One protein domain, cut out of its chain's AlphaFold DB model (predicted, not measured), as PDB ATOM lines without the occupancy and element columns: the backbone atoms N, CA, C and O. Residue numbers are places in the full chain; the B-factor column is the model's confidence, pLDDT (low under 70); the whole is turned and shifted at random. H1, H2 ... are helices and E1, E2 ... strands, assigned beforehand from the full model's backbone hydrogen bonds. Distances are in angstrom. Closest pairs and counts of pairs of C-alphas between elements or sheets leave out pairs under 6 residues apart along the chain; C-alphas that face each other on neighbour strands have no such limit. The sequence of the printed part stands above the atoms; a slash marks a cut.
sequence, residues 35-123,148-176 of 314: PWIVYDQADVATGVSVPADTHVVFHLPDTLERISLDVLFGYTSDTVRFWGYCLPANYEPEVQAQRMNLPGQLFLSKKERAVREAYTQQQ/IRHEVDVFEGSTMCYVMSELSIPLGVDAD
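AT A GLANCE: This is residues 35 to 123 and 148 to 176 of the 314 residues of the protein "Lipoprotein" of Candidatus Peregrinibacteria bacterium Gr01-1014_25 (UniProt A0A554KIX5). Picture a twisted wall of five strands, E1, E3, E8, E5 and E6, with a cover over one face made of two short strand pairs, E2 with E9 and E4 with E7, and helix H2. Two stretches stick out: residues 96 to 101, of which 96 belongs to H4, and residues 116 to 123, of which 116 to 122 belong to H5. The printed part has 118 residues, in the order E1 H1 E2 E3 E4 H2 H3 E5 H4 E6 H5 E7 E8 E9, five named helices and nine named strands, of mixed class. The wall's order is E1, E3, E8, E5, E6, mixed. The whole is compact, with a radius of gyration of the C-alphas of 14.5 A and spans of 41 by 39 by 29 A.

IN THESE COORDINATES: Find C-alpha 36 at (75.018, 127.789, 112.981), where E1, residues 36 to 39, begins. H1, 41 to 46, E2, 48 to 50, and E3, 55 to 59, 13.7 A long, follow. Next come E4, 66 to 68, H2, 69 to 73, H3, 76 to 79, and E5, 82 to 86, 13.6 A. After H4, 93 to 96, and E6, 105 to 108, find C-alpha 110 at (96.206, 138.101, 106.801); from there H5 runs 18.4 A to residue 122. E7, 154 to 156, and E8, 160 to 165, 16.9 A, lead to E9, 169 to 171, ending at (90.446, 125.520, 114.819).

HOW THE PARTS SIT: Start at edge strand E1, parallel to E3 at 20 degrees, with N 37 and O 55 2.9 A apart. E3 is antiparallel to E8, N 58 to O 161 2.9 A; E8 to E5, N 85 to O 162 2.8 A; and E5 to edge strand E6, N 84 to O 107 2.9 A. H1 only grazes this sheet with residues 41 to 45, and H5 with 110 to 113. Look next at antiparallel E2 and E9, N 171 to O 48 2.7 A, and antiparallel E4 and E7, N 155 to O 67 2.8 A. The closest C-alphas of H2 and E9, Phe 73 and Leu 171, are 5.1 A apart. H2 and H3 only just touch, with 3 pairs of C-alphas within 8 A, and only at the corner; their closest, Asp 70 and Ser 77, are 6.4 A apart. H5 touches H3 with residues 110 to 111 alone, C-alphas 78 and 111 being closest at 4.9 A. H4 is not on the sheet. Every O i to N i+4 pair is within hydrogen-bond range in H1, H2 and H5; H3 and H4 are too short for one.

THE WHOLE: The farthest C-alphas, Thr 63 and Gln 123, are 44.4 A apart. Residues 124 to 147 are cut out, with 17.8 A between C-alphas 123 and 148. Of the links printed whole, none is long. Confidence is under 70 at residues 89 to 103, 122 to 123 and 148 to 150.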
ATOM      1  N   PRO A  35      74.051 127.692 108.171       79.75
ATOM      2  CA  PRO A  35      73.935 126.951 109.417       79.75
ATOM      3  C   PRO A  35      74.736 127.625 110.535       79.75
ATOM      4  O   PRO A  35      75.681 128.373 110.281       79.75
ATOM      5  N   TRP A  36      74.325 127.358 111.772       83.50
ATOM      6  CA  TRP A  36      75.018 127.789 112.981       83.50
ATOM      7  C   TRP A  36      75.593 126.570 113.680       83.50
ATOM      8  O   TRP A  36      74.864 125.611 113.937       83.50
ATOM      9  N   ILE A  37      76.881 126.622 113.994       90.19
ATOM     10  CA  ILE A  37      77.585 125.595 114.757       90.19
ATOM     11  C   ILE A  37      78.193 126.257 115.986       90.19
ATOM     12  O   ILE A  37      78.665 127.395 115.927       90.19
ATOM     13  N   VAL A  38      78.143 125.548 117.108       90.75
ATOM     14  CA  VAL A  38      78.750 125.978 118.363       90.75
ATOM     15  C   VAL A  38      79.776 124.930 118.760       90.75
ATOM     16  O   VAL A  38      79.411 123.764 118.883       90.75
ATOM     17  N   TYR A  39      81.017 125.363 118.951       92.19
ATOM     18  CA  TYR A  39      82.090 124.562 119.527       92.19
ATOM     19  C   TYR A  39      82.321 124.984 120.971       92.19
ATOM     20  O   TYR A  39      82.427 126.179 121.275       92.19
ATOM     21  N   ASP A  40      82.369 124.004 121.862       90.88
ATOM     22  CA  ASP A  40      82.682 124.242 123.264       90.88
ATOM     23  C   ASP A  40      84.202 124.317 123.506       90.88
ATOM     24  O   ASP A  40      85.019 124.234 122.588       90.88
ATOM     25  N   GLN A  41      84.599 124.514 124.764       91.00
ATOM     26  CA  GLN A  41      86.017 124.581 125.121       91.00
ATOM     27  C   GLN A  41      86.756 123.260 124.860       91.00
ATOM     28  O   GLN A  41      87.939 123.280 124.533       91.00
ATOM     29  N   ALA A  42      86.090 122.113 125.013       88.50
ATOM     30  CA  ALA A  42      86.708 120.811 124.789       88.50
ATOM     31  C   ALA A  42      86.925 120.557 123.291       88.50
ATOM     32  O   ALA A  42      87.976 120.043 122.906       88.50
ATOM     33  N   ASP A  43      85.981 120.977 122.450       90.00
ATOM     34  CA  ASP A  43      86.103 120.952 120.994       90.00
ATOM     35  C   ASP A  43      87.326 121.763 120.541       90.00
ATOM     36  O   ASP A  43      88.191 121.252 119.833       90.00
ATOM     37  N   VAL A  44      87.467 123.006 121.015       88.81
ATOM     38  CA  VAL A  44      88.616 123.858 120.664       88.81
ATOM     39  C   VAL A  44      89.931 123.300 121.220       88.81
ATOM     40  O   VAL A  44      90.946 123.325 120.528       88.81
ATOM     41  N   ALA A  45      89.929 122.767 122.446       86.44
ATOM     42  CA  ALA A  45      91.126 122.185 123.057       86.44
ATOM     43  C   ALA A  45      91.601 120.907 122.351       86.44
ATOM     44  O   ALA A  45      92.797 120.634 122.310       86.44
ATOM     45  N   THR A  46      90.674 120.104 121.825       84.31
ATOM     46  CA  THR A  46      91.011 118.878 121.083       84.31
ATOM     47  C   THR A  46      91.282 119.128 119.607       84.31
ATOM     48  O   THR A  46      91.943 118.298 118.987       84.31
ATOM     49  N   GLY A  47      90.816 120.265 119.086       86.94
ATOM     50  CA  GLY A  47      90.913 120.694 117.702       86.94
ATOM     51  C   GLY A  47      89.727 120.203 116.864       86.94
ATOM     52  O   GLY A  47      89.411 119.014 116.810       86.94
ATOM     53  N   VAL A  48      89.080 121.136 116.174       89.69
ATOM     54  CA  VAL A  48      87.932 120.927 115.280       89.69
ATOM     55  C   VAL A  48      88.150 121.662 113.961       89.69
ATOM     56  O   VAL A  48      89.073 122.455 113.831       89.69
ATOM     57  N   SER A  49      87.315 121.411 112.953       89.31
ATOM     58  CA  SER A  49      87.339 122.188 111.709       89.31
ATOM     59  C   SER A  49      86.087 123.045 111.597       89.31
ATOM     60  O   SER A  49      84.974 122.535 111.684       89.31
ATOM     61  N   VAL A  50      86.286 124.341 111.392       90.12
ATOM     62  CA  VAL A  50      85.256 125.329 111.068       90.12
ATOM     63  C   VAL A  50      84.855 125.119 109.607       90.12
ATOM     64  O   VAL A  50      85.699 125.324 108.734       90.12
ATOM     65  N   PRO A  51      83.603 124.735 109.304       90.31
ATOM     66  CA  PRO A  51      83.185 124.523 107.924       90.31
ATOM     67  C   PRO A  51      83.111 125.830 107.133       90.31
ATOM     68  O   PRO A  51      82.795 126.888 107.681       90.31
ATOM     69  N   ALA A  52      83.315 125.731 105.819       89.00
ATOM     70  CA  ALA A  52      83.111 126.841 104.891       89.00
ATOM     71  C   ALA A  52      81.673 127.391 104.956       89.00
ATOM     72  O   ALA A  52      80.720 126.649 105.222       89.00
ATOM     73  N   ASP A  53      81.515 128.691 104.688       84.69
ATOM     74  CA  ASP A  53      80.221 129.378 104.547       84.69
ATOM     75  C   ASP A  53      79.248 129.171 105.729       84.69
ATOM     76  O   ASP A  53      78.022 129.223 105.582       84.69
ATOM     77  N   THR A  54      79.789 128.933 106.926       86.31
ATOM     78  CA  THR A  54      79.023 128.584 108.127       86.31
ATOM     79  C   THR A  54      79.280 129.587 109.243       86.31
ATOM     80  O   THR A  54      80.394 130.077 109.423       86.31
ATOM     81  N   HIS A  55      78.235 129.910 110.008       86.06
ATOM     82  CA  HIS A  55      78.370 130.722 111.210       86.06
ATOM     83  C   HIS A  55      78.866 129.837 112.347       86.06
ATOM     84  O   HIS A  55      78.121 128.986 112.836       86.06
ATOM     85  N   VAL A  56      80.107 130.041 112.777       91.75
ATOM     86  CA  VAL A  56      80.677 129.275 113.884       91.75
ATOM     87  C   VAL A  56      80.886 130.174 115.088       91.75
ATOM     88  O   VAL A  56      81.508 131.229 114.990       91.75
ATOM     89  N   VAL A  57      80.367 129.739 116.232       91.44
ATOM     90  CA  VAL A  57      80.668 130.307 117.546       91.44
ATOM     91  C   VAL A  57      81.555 129.316 118.278       91.44
ATOM     92  O   VAL A  57      81.243 128.130 118.316       91.44
ATOM     93  N   PHE A  58      82.647 129.783 118.863       92.19
ATOM     94  CA  PHE A  58      83.550 128.938 119.630       92.19
ATOM     95  C   PHE A  58      83.943 129.609 120.940       92.19
ATOM     96  O   PHE A  58      84.018 130.840 121.038       92.19
ATOM     97  N   HIS A  59      84.169 128.786 121.960       90.88
ATOM     98  CA  HIS A  59      84.610 129.241 123.271       90.88
ATOM     99  C   HIS A  59      86.053 128.817 123.505       90.88
ATOM    100  O   HIS A  59      86.366 127.631 123.452       90.88
ATOM    101  N   LEU A  60      86.934 129.783 123.762       90.25
ATOM    102  CA  LEU A  60      88.314 129.467 124.101       90.25
ATOM    103  C   LEU A  60      88.398 128.823 125.495       90.25
ATOM    104  O   LEU A  60      87.750 129.321 126.421       90.25
ATOM    105  N   PRO A  61      89.200 127.753 125.657       89.50
ATOM    106  CA  PRO A  61      89.444 127.120 126.945       89.50
ATOM    107  C   PRO A  61      89.896 128.104 128.022       89.50
ATOM    108  O   PRO A  61      90.745 128.962 127.775       89.50
ATOM    109  N   ASP A  62      89.396 127.922 129.243       87.94
ATOM    110  CA  ASP A  62      89.809 128.717 130.411       87.94
ATOM    111  C   ASP A  62      91.282 128.470 130.800       87.94
ATOM    112  O   ASP A  62      91.888 129.253 131.528       87.94
ATOM    113  N   THR A  63      91.870 127.370 130.323       86.81
ATOM    114  CA  THR A  63      93.274 127.007 130.553       86.81
ATOM    115  C   THR A  63      94.262 127.824 129.721       86.81
ATOM    116  O   THR A  63      95.456 127.789 130.010       86.81
ATOM    117  N   LEU A  64      93.802 128.532 128.685       84.25
ATOM    118  CA  LEU A  64      94.655 129.355 127.833       84.25
ATOM    119  C   LEU A  64      94.747 130.768 128.403       84.25
ATOM    120  O   LEU A  64      93.751 131.472 128.463       84.25
ATOM    121  N   GLU A  65      95.939 131.235 128.770       85.50
ATOM    122  CA  GLU A  65      96.087 132.641 129.169       85.50
ATOM    123  C   GLU A  65      95.971 133.563 127.952       85.50
ATOM    124  O   GLU A  65      95.157 134.488 127.930       85.50
ATOM    125  N   ARG A  66      96.792 133.306 126.925       88.81
ATOM    126  CA  ARG A  66      96.837 134.069 125.677       88.81
ATOM    127  C   ARG A  66      97.210 133.159 124.514       88.81
ATOM    128  O   ARG A  66      98.120 132.349 124.649       88.81
ATOM    129  N   ILE A  67      96.557 133.339 123.372       88.12
ATOM    130  CA  ILE A  67      96.838 132.590 122.139       88.12
ATOM    131  C   ILE A  67      96.831 133.541 120.944       88.12
ATOM    132  O   ILE A  67      95.998 134.444 120.881       88.12
ATOM    133  N   SER A  68      97.783 133.400 120.022       89.75
ATOM    134  CA  SER A  68      97.798 134.210 118.800       89.75
ATOM    135  C   SER A  68      96.818 133.654 117.764       89.75
ATOM    136  O   SER A  68      96.451 132.482 117.800       89.75
ATOM    137  N   LEU A  69      96.398 134.495 116.819       88.94
ATOM    138  CA  LEU A  69      95.554 134.086 115.695       88.94
ATOM    139  C   LEU A  69      96.184 132.960 114.879       88.94
ATOM    140  O   LEU A  69      95.494 132.003 114.537       88.94
ATOM    141  N   ASP A  70      97.480 133.086 114.602       85.25
ATOM    142  CA  ASP A  70      98.226 132.109 113.814       85.25
ATOM    143  C   ASP A  70      98.363 130.779 114.567       85.25
ATOM    144  O   ASP A  70      98.251 129.739 113.953       85.25
ATOM    145  N   VAL A  71      98.476 130.777 115.899       87.31
ATOM    146  CA  VAL A  71      98.497 129.524 116.680       87.31
ATOM    147  C   VAL A  71      97.102 128.888 116.798       87.31
ATOM    148  O   VAL A  71      96.975 127.679 116.929       87.31
ATOM    149  N   LEU A  72      96.030 129.688 116.761       89.50
ATOM    150  CA  LEU A  72      94.650 129.195 116.901       89.50
ATOM    151  C   LEU A  72      94.074 128.595 115.604       89.50
ATOM    152  O   LEU A  72      93.209 127.715 115.642       89.50
ATOM    153  N   PHE A  73      94.483 129.130 114.455       87.00
ATOM    154  CA  PHE A  73      94.020 128.688 113.132       87.00
ATOM    155  C   PHE A  73      95.151 128.083 112.278       87.00
ATOM    156  O   PHE A  73      94.921 127.711 111.120       87.00
ATOM    157  N   GLY A  74      96.364 128.001 112.827       77.06
ATOM    158  CA  GLY A  74      97.579 127.601 112.125       77.06
ATOM    159  C   GLY A  74      97.989 128.596 111.031       77.06
ATOM    160  O   GLY A  74      97.612 129.774 110.998       77.06
ATOM    161  N   TYR A  75      98.669 128.060 110.022       74.50
ATOM    162  CA  TYR A  75      99.129 128.770 108.821       74.50
ATOM    163  C   TYR A  75      97.989 129.247 107.886       74.50
ATOM    164  O   TYR A  75      98.201 129.907 106.865       74.50
ATOM    165  N   THR A  76      96.736 128.937 108.220       77.88
ATOM    166  CA  THR A  76      95.561 129.217 107.381       77.88
ATOM    167  C   THR A  76      95.258 130.716 107.236       77.88
ATOM    168  O   THR A  76      94.562 131.125 106.302       77.88
ATOM    169  N   SER A  77      95.780 131.565 108.130       81.06
ATOM    170  CA  SER A  77      95.522 133.012 108.126       81.06
ATOM    171  C   SER A  77      96.054 133.729 106.875       81.06
ATOM    172  O   SER A  77      95.492 134.754 106.478       81.06
ATOM    173  N   ASP A  78      97.081 133.190 106.217       83.25
ATOM    174  CA  ASP A  78      97.695 133.761 105.011       83.25
ATOM    175  C   ASP A  78      97.037 133.297 103.704       83.25
ATOM    176  O   ASP A  78      97.070 133.999 102.688       83.25
ATOM    177  N   THR A  79      96.389 132.135 103.723       83.75
ATOM    178  CA  THR A  79      95.857 131.481 102.521       83.75
ATOM    179  C   THR A  79      94.348 131.642 102.393       83.75
ATOM    180  O   THR A  79      93.854 131.932 101.299       83.75
ATOM    181  N   VAL A  80      93.614 131.523 103.502       87.50
ATOM    182  CA  VAL A  80      92.151 131.536 103.521       87.50
ATOM    183  C   VAL A  80      91.627 132.864 104.030       87.50
ATOM    184  O   VAL A  80      92.049 133.401 105.054       87.50
ATOM    185  N   ARG A  81      90.623 133.380 103.325       90.25
ATOM    186  CA  ARG A  81      89.884 134.552 103.756       90.25
ATOM    187  C   ARG A  81      88.892 134.169 104.853       90.25
ATOM    188  O   ARG A  81      87.897 133.484 104.615       90.25
ATOM    189  N   PHE A  82      89.122 134.692 106.045       90.38
ATOM    190  CA  PHE A  82      88.143 134.672 107.123       90.38
ATOM    191  C   PHE A  82      88.156 135.975 107.917       90.38
ATOM    192  O   PHE A  82      89.128 136.744 107.915       90.38
ATOM    193  N   TRP A  83      87.044 136.214 108.597       90.12
ATOM    194  CA  TRP A  83      86.887 137.294 109.556       90.12
ATOM    195  C   TRP A  83      86.052 136.800 110.724       90.12
ATOM    196  O   TRP A  83      85.202 135.915 110.590       90.12
ATOM    197  N   GLY A  84      86.287 137.394 111.879       90.31
ATOM    198  CA  GLY A  84      85.562 137.028 113.069       90.31
ATOM    199  C   GLY A  84      85.545 138.131 114.097       90.31
ATOM    200  O   GLY A  84      86.094 139.220 113.910       90.31
ATOM    201  N   TYR A  85      84.833 137.854 115.172       89.00
ATOM    202  CA  TYR A  85      84.541 138.811 116.210       89.00
ATOM    203  C   TYR A  85      84.547 138.142 117.570       89.00
ATOM    204  O   TYR A  85      83.878 137.128 117.755       89.00
ATOM    205  N   CYS A  86      85.252 138.731 118.525       88.00
ATOM    206  CA  CYS A  86      85.282 138.253 119.896       88.00
ATOM    207  C   CYS A  86      84.535 139.204 120.814       88.00
ATOM    208  O   CYS A  86      84.774 140.418 120.817       88.00
ATOM    209  N   LEU A  87      83.631 138.624 121.595       84.38
ATOM    210  CA  LEU A  87      82.924 139.314 122.659       84.38
ATOM    211  C   LEU A  87      83.892 139.559 123.823       84.38
ATOM    212  O   LEU A  87      84.754 138.725 124.084       84.38
ATOM    213  N   PRO A  88      83.771 140.679 124.552       72.38
ATOM    214  CA  PRO A  88      84.585 140.905 125.739       72.38
ATOM    215  C   PRO A  88      84.298 139.833 126.801       72.38
ATOM    216  O   PRO A  88      83.148 139.434 126.968       72.38
ATOM    217  N   ALA A  89      85.311 139.431 127.575       65.38
ATOM    218  CA  ALA A  89      85.172 138.421 128.634       65.38
ATOM    219  C   ALA A  89      84.039 138.735 129.642       65.38
ATOM    220  O   ALA A  89      83.356 137.836 130.120       65.38
ATOM    221  N   ASN A  90      83.768 140.024 129.893       65.50
ATOM    222  CA  ASN A  90      82.679 140.511 130.750       65.50
ATOM    223  C   ASN A  90      81.467 140.995 129.930       65.50
ATOM    224  O   ASN A  90      80.973 142.110 130.130       65.50
ATOM    225  N   TYR A  91      81.035 140.220 128.935       65.69
ATOM    226  CA  TYR A  91      79.903 140.598 128.093       65.69
ATOM    227  C   TYR A  91      78.574 140.508 128.861       65.69
ATOM    228  O   TYR A  91      77.949 139.453 128.947       65.69
ATOM    229  N   GLU A  92      78.115 141.646 129.387       66.50
ATOM    230  CA  GLU A  92      76.771 141.803 129.942       66.50
ATOM    231  C   GLU A  92      75.822 142.408 128.889       66.50
ATOM    232  O   GLU A  92      75.964 143.585 128.524       66.50
ATOM    233  N   PRO A  93      74.824 141.649 128.395       66.25
ATOM    234  CA  PRO A  93      73.949 142.110 127.317       66.25
ATOM    235  C   PRO A  93      73.121 143.346 127.710       66.25
ATOM    236  O   PRO A  93      72.812 144.181 126.859       66.25
ATOM    237  N   GLU A  94      72.815 143.511 129.001       66.88
ATOM    238  CA  GLU A  94      72.059 144.653 129.534       66.88
ATOM    239  C   GLU A  94      72.859 145.965 129.498       66.88
ATOM    240  O   GLU A  94      72.323 147.017 129.139       66.88
ATOM    241  N   VAL A  95      74.159 145.905 129.803       63.28
ATOM    242  CA  VAL A  95      75.070 147.061 129.766       63.28
ATOM    243  C   VAL A  95      75.350 147.479 128.325       63.28
ATOM    244  O   VAL A  95      75.482 148.669 128.023       63.28
ATOM    245  N   GLN A  96      75.409 146.514 127.407       58.69
ATOM    246  CA  GLN A  96      75.725 146.808 126.020       58.69
ATOM    247  C   GLN A  96      74.543 147.348 125.216       58.69
ATOM    248  O   GLN A  96      74.760 148.178 124.335       58.69
ATOM    249  N   ALA A  97      73.305 146.967 125.540       60.00
ATOM    250  CA  ALA A  97      72.113 147.525 124.893       60.00
ATOM    251  C   ALA A  97      72.050 149.069 124.969       60.00
ATOM    252  O   ALA A  97      71.362 149.706 124.174       60.00
ATOM    253  N   GLN A  98      72.791 149.676 125.904       58.88
ATOM    254  CA  GLN A  98      72.894 151.126 126.089       58.88
ATOM    255  C   GLN A  98      74.038 151.788 125.295       58.88
ATOM    256  O   GLN A  98      74.103 153.017 125.224       58.88
ATOM    257  N   ARG A  99      74.953 151.018 124.690       60.72
ATOM    258  CA  ARG A  99      76.094 151.533 123.913       60.72
ATOM    259  C   ARG A  99      75.791 151.488 122.410       60.72
ATOM    260  O   ARG A  99      75.305 150.491 121.901       60.72
ATOM    261  N   MET A 100      76.146 152.550 121.675       53.88
ATOM    262  CA  MET A 100      75.966 152.615 120.207       53.88
ATOM    263  C   MET A 100      77.036 151.854 119.398       53.88
ATOM    264  O   MET A 100      76.899 151.723 118.185       53.88
ATOM    265  N   ASN A 101      78.100 151.359 120.041       59.94
ATOM    266  CA  ASN A 101      79.189 150.632 119.378       59.94
ATOM    267  C   ASN A 101      79.035 149.117 119.585       59.94
ATOM    268  O   ASN A 101      78.586 148.681 120.646       59.94
ATOM    269  N   LEU A 102      79.461 148.318 118.602       59.84
ATOM    270  CA  LEU A 102      79.468 146.856 118.705       59.84
ATOM    271  C   LEU A 102      80.396 146.389 119.867       59.84
ATOM    272  O   LEU A 102      81.545 146.836 119.922       59.84
ATOM    273  N   PRO A 103      79.920 145.535 120.801       68.00
ATOM    274  CA  PRO A 103      80.659 145.011 121.972       68.00
ATOM    275  C   PRO A 103      81.766 144.012 121.640       68.00
ATOM    276  O   PRO A 103      81.516 142.808 121.605       68.00
ATOM    277  N   GLY A 104      82.987 144.470 121.383       74.75
ATOM    278  CA  GLY A 104      84.067 143.526 121.103       74.75
ATOM    279  C   GLY A 104      84.987 143.927 119.975       74.75
ATOM    280  O   GLY A 104      84.926 145.040 119.443       74.75
ATOM    281  N   GLN A 105      85.871 142.994 119.661       83.00
ATOM    282  CA  GLN A 105      87.026 143.214 118.810       83.00
ATOM    283  C   GLN A 105      86.956 142.309 117.587       83.00
ATOM    284  O   GLN A 105      86.558 141.149 117.666       83.00
ATOM    285  N   LEU A 106      87.306 142.878 116.438       87.00
ATOM    286  CA  LEU A 106      87.371 142.165 115.173       87.00
ATOM    287  C   LEU A 106      88.731 141.471 115.073       87.00
ATOM    288  O   LEU A 106      89.743 142.039 115.473       87.00
ATOM    289  N   PHE A 107      88.767 140.302 114.459       90.56
ATOM    290  CA  PHE A 107      90.007 139.701 113.984       90.56
ATOM    291  C   PHE A 107      89.847 139.326 112.515       90.56
ATOM    292  O   PHE A 107      88.750 139.000 112.048       90.56
ATOM    293  N   LEU A 108      90.936 139.436 111.763       89.12
ATOM    294  CA  LEU A 108      90.956 139.221 110.322       89.12
ATOM    295  C   LEU A 108      92.122 138.311 109.968       89.12
ATOM    296  O   LEU A 108      93.225 138.512 110.462       89.12
ATOM    297  N   SER A 109      91.890 137.389 109.041       91.06
ATOM    298  CA  SER A 109      92.978 136.693 108.347       91.06
ATOM    299  C   SER A 109      93.927 137.688 107.663       91.06
ATOM    300  O   SER A 109      93.497 138.739 107.166       91.06
ATOM    301  N   LYS A 110      95.214 137.345 107.577       90.06
ATOM    302  CA  LYS A 110      96.206 138.101 106.801       90.06
ATOM    303  C   LYS A 110      95.801 138.182 105.326       90.06
ATOM    304  O   LYS A 110      95.907 139.254 104.724       90.06
ATOM    305  N   LYS A 111      95.188 137.123 104.778       89.25
ATOM    306  CA  LYS A 111      94.585 137.136 103.437       89.25
ATOM    307  C   LYS A 111      93.518 138.222 103.283       89.25
ATOM    308  O   LYS A 111      93.550 138.983 102.316       89.25
ATOM    309  N   GLU A 112      92.588 138.335 104.233       89.06
ATOM    310  CA  GLU A 112      91.543 139.368 104.202       89.06
ATOM    311  C   GLU A 112      92.124 140.781 104.323       89.06
ATOM    312  O   GLU A 112      91.659 141.708 103.651       89.06
ATOM    313  N   ARG A 113      93.167 140.959 105.142       86.69
ATOM    314  CA  ARG A 113      93.886 142.239 105.252       86.69
ATOM    315  C   ARG A 113      94.496 142.640 103.916       86.69
ATOM    316  O   ARG A 113      94.239 143.751 103.453       86.69
ATOM    317  N   ALA A 114      95.216 141.722 103.273       86.75
ATOM    318  CA  ALA A 114      95.849 141.959 101.980       86.75
ATOM    319  C   ALA A 114      94.820 142.342 100.902       86.75
ATOM    320  O   ALA A 114      95.023 143.301 100.155       86.75
ATOM    321  N   VAL A 115      93.668 141.659 100.858       86.06
ATOM    322  CA  VAL A 115      92.575 141.979  99.921       86.06
ATOM    323  C   VAL A 115      92.027 143.392 100.155       86.06
ATOM    324  O   VAL A 115      91.824 144.150  99.203       86.06
ATOM    325  N   ARG A 116      91.798 143.782 101.414       84.44
ATOM    326  CA  ARG A 116      91.297 145.128 101.752       84.44
ATOM    327  C   ARG A 116      92.311 146.222 101.463       84.44
ATOM    328  O   ARG A 116      91.931 147.301 101.000       84.44
ATOM    329  N   GLU A 117      93.582 145.964 101.743       82.88
ATOM    330  CA  GLU A 117      94.662 146.892 101.438       82.88
ATOM    331  C   GLU A 117      94.769 147.116  99.926       82.88
ATOM    332  O   GLU A 117      94.737 148.265  99.483       82.88
ATOM    333  N   ALA A 118      94.753 146.042  99.131       81.75
ATOM    334  CA  ALA A 118      94.749 146.123  97.673       81.75
ATOM    335  C   ALA A 118      93.549 146.929  97.142       81.75
ATOM    336  O   ALA A 118      93.714 147.809  96.296       81.75
ATOM    337  N   TYR A 119      92.345 146.704  97.681       79.75
ATOM    338  CA  TYR A 119      91.159 147.483  97.308       79.75
ATOM    339  C   TYR A 119      91.296 148.972  97.656       79.75
ATOM    340  O   TYR A 119      90.904 149.840  96.874       79.75
ATOM    341  N   THR A 120      91.872 149.281  98.820       72.62
ATOM    342  CA  THR A 120      92.095 150.662  99.271       72.62
ATOM    343  C   THR A 120      93.098 151.382  98.372       72.62
ATOM    344  O   THR A 120      92.869 152.533  98.007       72.62
ATOM    345  N   GLN A 121      94.172 150.704  97.959       71.31
ATOM    346  CA  GLN A 121      95.158 151.248  97.021       71.31
ATOM    347  C   GLN A 121      94.564 151.490  95.620       71.31
ATOM    348  O   GLN A 121      94.947 152.444  94.945       71.31
ATOM    349  N   GLN A 122      93.602 150.666  95.194       67.69
ATOM    350  CA  GLN A 122      92.924 150.787  93.896       67.69
ATOM    351  C   GLN A 122      91.810 151.846  93.854       67.69
ATOM    352  O   GLN A 122      91.339 152.177  92.767       67.69
ATOM    353  N   GLN A 123      91.369 152.384  94.994       61.19
ATOM    354  CA  GLN A 123      90.411 153.491  95.056       61.19
ATOM    355  C   GLN A 123      91.180 154.825  95.019       61.19
ATOM    356  O   GLN A 123      91.572 155.321  96.078       61.19
ATOM    357  N   ILE A 148      90.999 149.630 111.286       56.31
ATOM    358  CA  ILE A 148      90.153 149.000 112.294       56.31
ATOM    359  C   ILE A 148      90.800 149.280 113.648       56.31
ATOM    360  O   ILE A 148      91.883 148.803 113.954       56.31
ATOM    361  N   ARG A 149      90.162 150.137 114.452       56.38
ATOM    362  CA  ARG A 149      90.704 150.566 115.755       56.38
ATOM    363  C   ARG A 149      90.652 149.473 116.828       56.38
ATOM    364  O   ARG A 149      91.214 149.661 117.897       56.38
ATOM    365  N   HIS A 150      89.948 148.380 116.551       65.00
ATOM    366  CA  HIS A 150      89.646 147.305 117.493       65.00
ATOM    367  C   HIS A 150      89.949 145.965 116.825       65.00
ATOM    368  O   HIS A 150      89.049 145.157 116.611       65.00
ATOM    369  N   GLU A 151      91.197 145.814 116.401       76.25
ATOM    370  CA  GLU A 151      91.725 144.585 115.825       76.25
ATOM    371  C   GLU A 151      92.469 143.800 116.901       76.25
ATOM    372  O   GLU A 151      93.196 144.395 117.702       76.25
ATOM    373  N   VAL A 152      92.267 142.487 116.931       81.38
ATOM    374  CA  VAL A 152      92.945 141.586 117.857       81.38
ATOM    375  C   VAL A 152      93.583 140.444 117.089       81.38
ATOM    376  O   VAL A 152      92.905 139.732 116.358       81.38
ATOM    377  N   ASP A 153      94.878 140.264 117.328       84.25
ATOM    378  CA  ASP A 153      95.658 139.104 116.887       84.25
ATOM    379  C   ASP A 153      96.007 138.164 118.041       84.25
ATOM    380  O   ASP A 153      96.597 137.111 117.825       84.25
ATOM    381  N   VAL A 154      95.668 138.548 119.274       88.06
ATOM    382  CA  VAL A 154      95.934 137.765 120.479       88.06
ATOM    383  C   VAL A 154      94.670 137.662 121.309       88.06
ATOM    384  O   VAL A 154      94.189 138.656 121.848       88.06
ATOM    385  N   PHE A 155      94.158 136.451 121.427       88.19
ATOM    386  CA  PHE A 155      92.959 136.134 122.172       88.19
ATOM    387  C   PHE A 155      93.303 135.825 123.624       88.19
ATOM    388  O   PHE A 155      94.383 135.312 123.919       88.19
ATOM    389  N   GLU A 156      92.370 136.123 124.518       87.69
ATOM    390  CA  GLU A 156      92.438 135.750 125.930       87.69
ATOM    391  C   GLU A 156      91.585 134.497 126.166       87.69
ATOM    392  O   GLU A 156      90.582 134.282 125.472       87.69
ATOM    393  N   GLY A 157      91.956 133.678 127.150       85.31
ATOM    394  CA  GLY A 157      91.135 132.549 127.593       85.31
ATOM    395  C   GLY A 157      89.715 132.950 127.971       85.31
ATOM    396  O   GLY A 157      89.417 134.122 128.211       85.31
ATOM    397  N   SER A 158      88.816 131.966 127.994       84.81
ATOM    398  CA  SER A 158      87.395 132.160 128.318       84.81
ATOM    399  C   SER A 158      86.635 133.117 127.385       84.81
ATOM    400  O   SER A 158      85.465 133.417 127.637       84.81
ATOM    401  N   THR A 159      87.249 133.587 126.295       87.38
ATOM    402  CA  THR A 159      86.620 134.502 125.338       87.38
ATOM    403  C   THR A 159      85.690 133.743 124.397       87.38
ATOM    404  O   THR A 159      86.055 132.712 123.827       87.38
ATOM    405  N   MET A 160      84.480 134.269 124.207       88.00
ATOM    406  CA  MET A 160      83.545 133.770 123.202       88.00
ATOM    407  C   MET A 160      83.763 134.514 121.888       88.00
ATOM    408  O   MET A 160      83.622 135.739 121.820       88.00
ATOM    409  N   CYS A 161      84.070 133.762 120.841       90.69
ATOM    410  CA  CYS A 161      84.360 134.303 119.529       90.69
ATOM    411  C   CYS A 161      83.444 133.699 118.472       90.69
ATOM    412  O   CYS A 161      82.865 132.625 118.618       90.69
ATOM    413  N   TYR A 162      83.311 134.438 117.389       90.50
ATOM    414  CA  TYR A 162      82.540 134.091 116.217       90.50
ATOM    415  C   TYR A 162      83.447 134.185 114.996       90.50
ATOM    416  O   TYR A 162      84.237 135.125 114.901       90.50
ATOM    417  N   VAL A 163      83.319 133.258 114.052       91.62
ATOM    418  CA  VAL A 163      84.091 133.259 112.806       91.62
ATOM    419  C   VAL A 163      83.231 132.843 111.619       91.62
ATOM    420  O   VAL A 163      82.313 132.029 111.735       91.62
ATOM    421  N   MET A 164      83.551 133.431 110.468       88.44
ATOM    422  CA  MET A 164      83.113 132.980 109.154       88.44
ATOM    423  C   MET A 164      84.317 132.881 108.230       88.44
ATOM    424  O   MET A 164      85.081 133.844 108.092       88.44
ATOM    425  N   SER A 165      84.437 131.748 107.554       89.56
ATOM    426  CA  SER A 165      85.494 131.483 106.589       89.56
ATOM    427  C   SER A 165      84.926 131.126 105.217       89.56
ATOM    428  O   SER A 165      83.832 130.575 105.091       89.56
ATOM    429  N   GLU A 166      85.694 131.462 104.183       87.12
ATOM    430  CA  GLU A 166      85.425 131.062 102.796       87.12
ATOM    431  C   GLU A 166      85.661 129.560 102.571       87.12
ATOM    432  O   GLU A 166      84.951 128.928 101.798       87.12
ATOM    433  N   LEU A 167      86.647 128.979 103.260       89.62
ATOM    434  CA  LEU A 167      86.997 127.559 103.183       89.62
ATOM    435  C   LEU A 167      86.935 126.910 104.565       89.62
ATOM    436  O   LEU A 167      86.841 127.606 105.576       89.62
ATOM    437  N   SER A 168      86.973 125.577 104.608       89.44
ATOM    438  CA  SER A 168      87.089 124.865 105.881       89.44
ATOM    439  C   SER A 168      88.432 125.213 106.508       89.44
ATOM    440  O   SER A 168      89.452 125.088 105.832       89.44
ATOM    441  N   ILE A 169      88.445 125.655 107.763       88.50
ATOM    442  CA  ILE A 169      89.687 126.001 108.463       88.50
ATOM    443  C   ILE A 169      89.832 125.161 109.733       88.50
ATOM    444  O   ILE A 169      88.831 124.909 110.412       88.50
ATOM    445  N   PRO A 170      91.036 124.673 110.064       89.00
ATOM    446  CA  PRO A 170      91.289 124.070 111.364       89.00
ATOM    447  C   PRO A 170      91.138 125.128 112.465       89.00
ATOM    448  O   PRO A 170      91.508 126.284 112.288       89.00
ATOM    449  N   LEU A 171      90.576 124.732 113.600       90.44
ATOM    450  CA  LEU A 171      90.446 125.520 114.819       90.44
ATOM    451  C   LEU A 171      90.966 124.667 115.969       90.44
ATOM    452  O   LEU A 171      90.405 123.616 116.263       90.44
ATOM    453  N   GLY A 172      92.041 125.100 116.606       90.06
ATOM    454  CA  GLY A 172      92.676 124.359 117.687       90.06
ATOM    455  C   GLY A 172      94.049 124.930 117.997       90.06
ATOM    456  O   GLY A 172      94.476 125.880 117.357       90.06
ATOM    457  N   VAL A 173      94.728 124.370 118.989       87.94
ATOM    458  CA  VAL A 173      96.086 124.804 119.327       87.94
ATOM    459  C   VAL A 173      97.082 124.135 118.377       87.94
ATOM    460  O   VAL A 173      97.043 122.918 118.212       87.94
ATOM    461  N   ASP A 174      97.934 124.943 117.762       90.12
ATOM    462  CA  ASP A 174      99.162 124.562 117.056       90.12
ATOM    463  C   ASP A 174     100.342 124.766 118.029       90.12
ATOM    464  O   ASP A 174     100.721 125.897 118.352       90.12
ATOM    465  N   ALA A 175     100.812 123.687 118.656       87.69
ATOM    466  CA  ALA A 175     101.654 123.789 119.850       87.69
ATOM    467  C   ALA A 175     103.142 124.029 119.544       87.69
ATOM    468  O   ALA A 175     103.832 124.632 120.373       87.69
ATOM    469  N   ASP A 176     103.617 123.632 118.370       90.12
ATOM    470  CA  ASP A 176     104.982 123.842 117.881       90.12
ATOM    471  C   ASP A 176     105.072 124.868 116.738       90.12
ATOM    472  O   ASP A 176     106.178 125.279 116.377       90.12
TER     473      ASP A 176